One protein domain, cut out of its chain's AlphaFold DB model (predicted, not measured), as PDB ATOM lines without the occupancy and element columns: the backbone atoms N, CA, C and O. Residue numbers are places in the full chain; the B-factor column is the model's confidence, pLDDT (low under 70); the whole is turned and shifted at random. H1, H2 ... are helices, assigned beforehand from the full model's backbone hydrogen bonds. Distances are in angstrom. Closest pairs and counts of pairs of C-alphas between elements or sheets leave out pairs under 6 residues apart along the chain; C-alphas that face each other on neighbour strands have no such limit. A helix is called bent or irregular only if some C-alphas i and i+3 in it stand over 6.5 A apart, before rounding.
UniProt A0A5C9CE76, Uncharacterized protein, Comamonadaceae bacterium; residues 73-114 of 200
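AT A GLANCE: This is residues 73 to 114 of the 200 residues of an uncharacterized protein of Comamonadaceae bacterium (UniProt A0A5C9CE76). Two helices make an open V, H1 as one arm and H2 as the other, and a tight link of five residues closes the V at its point. The arms meet only at that corner and spread away from it, with nothing filling the space between them. The printed part has 42 residues with two named helices, H1 then H2, and no named strand; its class is all helix. It is loose, with a radius of gyration of the C-alphas of 12.8 A, and flat, spanning 35 by 27 by 10 A.

IN THESE COORDINATES: The printed part begins at Leu 73, whose C-alpha is at (108.570, 96.637, 75.979). H1, residues 77 to 91, runs 20.4 A from C-alpha 77 at (110.512, 101.087, 69.286) to C-alpha 91 at (119.596, 106.016, 86.827). H2, residues 97 to 113, is the longest helix by residues and runs 24.6 A, ending with C-alpha 113 at (91.960, 104.837, 95.822).

HOW THE PARTS SIT: H1 and H2 touch only at the corner by their link, with 4 pairs of C-alphas within 8 A. H1 touches H2 with residues 90 to 91 alone, and H2 touches H1 with residues 97 to 98 alone. The closest C-alphas of the two are those of Ala 90 and Leu 97, 6.4 A apart. Their lines stand at a steep tilt of 60 degrees, and they run opposite ways. Their centres are 18.4 A apart. In H1 and H2 every O i to N i+4 pair is within hydrogen-bond range. Neither helix is bent.

THE WHOLE: The two C-alphas farthest apart are those of Ala 77 and Phe 114, 34.9 A. Residues 74 to 80, 91 to 97 and 102 to 114 stand free. The printed part has no cut. The mean pLDDT of the printed part is 72.4; residues 73 to 84, 87 and 89 to 96 are under 70.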
ATOM      1  N   LEU A  73     107.212  97.055  76.355       52.03
ATOM      2  CA  LEU A  73     108.570  96.637  75.979       52.03
ATOM      3  C   LEU A  73     108.604  95.899  74.628       52.03
ATOM      4  O   LEU A  73     109.635  95.897  73.961       52.03
ATOM      5  N   ALA A  74     107.494  95.270  74.237       57.50
ATOM      6  CA  ALA A  74     107.334  94.534  72.983       57.50
ATOM      7  C   ALA A  74     106.677  95.374  71.872       57.50
ATOM      8  O   ALA A  74     106.844  95.072  70.692       57.50
ATOM      9  N   GLY A  75     105.937  96.420  72.240       56.75
ATOM     10  CA  GLY A  75     105.245  97.325  71.334       56.75
ATOM     11  C   GLY A  75     106.049  98.592  71.065       56.75
ATOM     12  O   GLY A  75     106.341  99.349  71.981       56.75
ATOM     13  N   GLU A  76     106.332  98.818  69.782       57.72
ATOM     14  CA  GLU A  76     106.794 100.073  69.184       57.72
ATOM     15  C   GLU A  76     108.118 100.629  69.747       57.72
ATOM     16  O   GLU A  76     108.207 101.137  70.864       57.72
ATOM     17  N   ALA A  77     109.172 100.610  68.924       54.53
ATOM     18  CA  ALA A  77     110.512 101.087  69.286       54.53
ATOM     19  C   ALA A  77     110.534 102.509  69.900       54.53
ATOM     20  O   ALA A  77     111.427 102.826  70.685       54.53
ATOM     21  N   GLY A  78     109.531 103.346  69.601       58.91
ATOM     22  CA  GLY A  78     109.353 104.667  70.211       58.91
ATOM     23  C   GLY A  78     108.934 104.638  71.688       58.91
ATOM     24  O   GLY A  78     109.459 105.421  72.486       58.91
ATOM     25  N   ALA A  79     108.044 103.727  72.092       62.25
ATOM     26  CA  ALA A  79     107.585 103.610  73.479       62.25
ATOM     27  C   ALA A  79     108.666 102.985  74.373       62.25
ATOM     28  O   ALA A  79     108.966 103.513  75.448       62.25
ATOM     29  N   VAL A  80     109.324 101.934  73.872       60.69
ATOM     30  CA  VAL A  80     110.468 101.289  74.534       60.69
ATOM     31  C   VAL A  80     111.626 102.267  74.686       60.69
ATOM     32  O   VAL A  80     112.195 102.378  75.769       60.69
ATOM     33  N   GLY A  81     111.949 103.019  73.629       68.56
ATOM     34  CA  GLY A  81     113.026 104.007  73.649       68.56
ATOM     35  C   GLY A  81     112.770 105.130  74.650       68.56
ATOM     36  O   GLY A  81     113.674 105.507  75.388       68.56
ATOM     37  N   THR A  82     111.529 105.611  74.748       68.75
ATOM     38  CA  THR A  82     111.163 106.672  75.700       68.75
ATOM     39  C   THR A  82     111.188 106.164  77.141       68.75
ATOM     40  O   THR A  82     111.745 106.824  78.018       68.75
ATOM     41  N   ALA A  83     110.644 104.971  77.399       66.44
ATOM     42  CA  ALA A  83     110.688 104.359  78.725       66.44
ATOM     43  C   ALA A  83     112.132 104.045  79.154       66.44
ATOM     44  O   ALA A  83     112.519 104.352  80.281       66.44
ATOM     45  N   ALA A  84     112.950 103.509  78.245       68.56
ATOM     46  CA  ALA A  84     114.364 103.251  78.486       68.56
ATOM     47  C   ALA A  84     115.146 104.551  78.712       68.56
ATOM     48  O   ALA A  84     115.943 104.611  79.639       68.56
ATOM     49  N   ALA A  85     114.884 105.613  77.947       72.94
ATOM     50  CA  ALA A  85     115.522 106.914  78.141       72.94
ATOM     51  C   ALA A  85     115.144 107.552  79.486       72.94
ATOM     52  O   ALA A  85     116.008 108.130  80.141       72.94
ATOM     53  N   ILE A  86     113.894 107.407  79.941       72.25
ATOM     54  CA  ILE A  86     113.476 107.863  81.274       72.25
ATOM     55  C   ILE A  86     114.193 107.062  82.364       72.25
ATOM     56  O   ILE A  86     114.682 107.650  83.322       72.25
ATOM     57  N   VAL A  87     114.290 105.737  82.223       68.38
ATOM     58  CA  VAL A  87     114.948 104.874  83.219       68.38
ATOM     59  C   VAL A  87     116.460 105.102  83.251       68.38
ATOM     60  O   VAL A  87     117.029 105.222  84.329       68.38
ATOM     61  N   VAL A  88     117.110 105.209  82.093       73.00
ATOM     62  CA  VAL A  88     118.549 105.486  81.982       73.00
ATOM     63  C   VAL A  88     118.851 106.910  82.445       73.00
ATOM     64  O   VAL A  88     119.744 107.102  83.262       73.00
ATOM     65  N   GLY A  89     118.063 107.898  82.017       66.31
ATOM     66  CA  GLY A  89     118.180 109.277  82.490       66.31
ATOM     67  C   GLY A  89     117.977 109.398  84.003       66.31
ATOM     68  O   GLY A  89     118.710 110.130  84.654       66.31
ATOM     69  N   ALA A  90     117.048 108.631  84.581       62.22
ATOM     70  CA  ALA A  90     116.831 108.577  86.026       62.22
ATOM     71  C   ALA A  90     117.962 107.860  86.779       62.22
ATOM     72  O   ALA A  90     118.341 108.288  87.866       62.22
ATOM     73  N   ALA A  91     118.515 106.785  86.213       59.91
ATOM     74  CA  ALA A  91     119.596 106.016  86.827       59.91
ATOM     75  C   ALA A  91     120.940 106.766  86.834       59.91
ATOM     76  O   ALA A  91     121.768 106.522  87.708       59.91
ATOM     77  N   LEU A  92     121.151 107.687  85.888       63.84
ATOM     78  CA  LEU A  92     122.379 108.482  85.778       63.84
ATOM     79  C   LEU A  92     122.454 109.658  86.772       63.84
ATOM     80  O   LEU A  92     123.526 110.236  86.922       63.84
ATOM     81  N   ILE A  93     121.354 110.004  87.457       64.62
ATOM     82  CA  ILE A  93     121.249 111.186  88.343       64.62
ATOM     83  C   ILE A  93     121.453 110.841  89.840       64.62
ATOM     84  O   ILE A  93     121.429 111.745  90.657       64.62
ATOM     85  N   GLU A  94     121.757 109.578  90.182       59.84
ATOM     86  CA  GLU A  94     121.977 108.988  91.530       59.84
ATOM     87  C   GLU A  94     120.827 108.100  92.047       59.84
ATOM     88  O   GLU A  94     119.652 108.259  91.712       59.84
ATOM     89  N   VAL A  95     121.182 107.139  92.916       62.59
ATOM     90  CA  VAL A  95     120.282 106.145  93.545       62.59
ATOM     91  C   VAL A  95     119.129 106.804  94.325       62.59
ATOM     92  O   VAL A  95     118.091 106.175  94.536       62.59
ATOM     93  N   GLU A  96     119.249 108.083  94.695       69.12
ATOM     94  CA  GLU A  96     118.199 108.861  95.369       69.12
ATOM     95  C   GLU A  96     116.963 109.148  94.500       69.12
ATOM     96  O   GLU A  96     115.883 109.424  95.036       69.12
ATOM     97  N   LEU A  97     117.051 108.991  93.174       71.44
ATOM     98  CA  LEU A  97     115.885 109.135  92.296       71.44
ATOM     99  C   LEU A  97     114.909 107.951  92.397       71.44
ATOM    100  O   LEU A  97     113.708 108.108  92.152       71.44
ATOM    101  N   ILE A  98     115.397 106.774  92.801       80.44
ATOM    102  CA  ILE A  98     114.582 105.565  92.985       80.44
ATOM    103  C   ILE A  98     113.500 105.784  94.063       80.44
ATOM    104  O   ILE A  98     112.327 105.528  93.772       80.44
ATOM    105  N   PRO A  99     113.818 106.313  95.265       81.69
ATOM    106  CA  PRO A  99     112.817 106.740  96.240       81.69
ATOM    107  C   PRO A  99     111.749 107.668  95.653       81.69
ATOM    108  O   PRO A  99     110.558 107.427  95.849       81.69
ATOM    109  N   GLY A 100     112.154 108.694  94.896       80.31
ATOM    110  CA  GLY A 100     111.230 109.655  94.288       80.31
ATOM    111  C   GLY A 100     110.258 109.003  93.305       80.31
ATOM    112  O   GLY A 100     109.060 109.297  93.326       80.31
ATOM    113  N   LEU A 101     110.742 108.060  92.494       83.12
ATOM    114  CA  LEU A 101     109.922 107.331  91.527       83.12
ATOM    115  C   LEU A 101     108.954 106.353  92.205       83.12
ATOM    116  O   LEU A 101     107.791 106.273  91.807       83.12
ATOM    117  N   ILE A 102     109.388 105.664  93.264       89.69
ATOM    118  CA  ILE A 102     108.513 104.802  94.077       89.69
ATOM    119  C   ILE A 102     107.414 105.635  94.743       89.69
ATOM    120  O   ILE A 102     106.242 105.257  94.688       89.69
ATOM    121  N   ILE A 103     107.764 106.784  95.328       87.69
ATOM    122  CA  ILE A 103     106.796 107.704  95.942       87.69
ATOM    123  C   ILE A 103     105.818 108.228  94.885       87.69
ATOM    124  O   ILE A 103     104.610 108.216  95.117       87.69
ATOM    125  N   GLY A 104     106.309 108.632  93.712       85.12
ATOM    126  CA  GLY A 104     105.474 109.100  92.605       85.12
ATOM    127  C   GLY A 104     104.502 108.031  92.100       85.12
ATOM    128  O   GLY A 104     103.304 108.290  91.973       85.12
ATOM    129  N   ALA A 105     104.982 106.804  91.884       87.56
ATOM    130  CA  ALA A 105     104.142 105.674  91.492       87.56
ATOM    131  C   ALA A 105     103.106 105.328  92.576       87.56
ATOM    132  O   ALA A 105     101.930 105.105  92.273       87.56
ATOM    133  N   GLY A 106     103.519 105.350  93.847       88.88
ATOM    134  CA  GLY A 106     102.637 105.169  94.995       88.88
ATOM    135  C   GLY A 106     101.551 106.241  95.074       88.88
ATOM    136  O   GLY A 106     100.386 105.914  95.288       88.88
ATOM    137  N   ALA A 107     101.894 107.506  94.819       86.56
ATOM    138  CA  ALA A 107     100.950 108.621  94.822       86.56
ATOM    139  C   ALA A 107      99.875 108.485  93.732       86.56
ATOM    140  O   ALA A 107      98.707 108.776  93.989       86.56
ATOM    141  N   ILE A 108     100.229 107.992  92.539       84.88
ATOM    142  CA  ILE A 108      99.257 107.711  91.468       84.88
ATOM    143  C   ILE A 108      98.276 106.616  91.905       84.88
ATOM    144  O   ILE A 108      97.065 106.739  91.698       84.88
ATOM    145  N   LEU A 109      98.785 105.556  92.536       86.69
ATOM    146  CA  LEU A 109      97.958 104.464  93.049       86.69
ATOM    147  C   LEU A 109      97.023 104.942  94.168       86.69
ATOM    148  O   LEU A 109      95.837 104.618  94.167       86.69
ATOM    149  N   LEU A 110      97.544 105.762  95.080       84.88
ATOM    150  CA  LEU A 110      96.789 106.316  96.198       84.88
ATOM    151  C   LEU A 110      95.715 107.304  95.720       84.88
ATOM    152  O   LEU A 110      94.586 107.264  96.202       84.88
ATOM    153  N   GLY A 111      96.019 108.123  94.709       81.44
ATOM    154  CA  GLY A 111      95.054 109.032  94.085       81.44
ATOM    155  C   GLY A 111      93.877 108.310  93.422       81.44
ATOM    156  O   GLY A 111      92.762 108.829  93.431       81.44
ATOM    157  N   LYS A 112      94.085 107.091  92.900       81.44
ATOM    158  CA  LYS A 112      92.991 106.243  92.389       81.44
ATOM    159  C   LYS A 112      92.118 105.661  93.502       81.44
ATOM    160  O   LYS A 112      90.942 105.418  93.256       81.44
ATOM    161  N   LEU A 113      92.682 105.418  94.687       84.81
ATOM    162  CA  LEU A 113      91.960 104.837  95.822       84.81
ATOM    163  C   LEU A 113      91.170 105.892  96.614       84.81
ATOM    164  O   LEU A 113      90.143 105.570  97.202       84.81
ATOM    165  N   PHE A 114      91.615 107.151  96.574       86.44
ATOM    166  CA  PHE A 114      90.970 108.280  97.248       86.44
ATOM    167  C   PHE A 114      90.610 109.411  96.263       86.44
ATOM    168  O   PHE A 114      91.223 110.484  96.290       86.44
TER     169      PHE A 114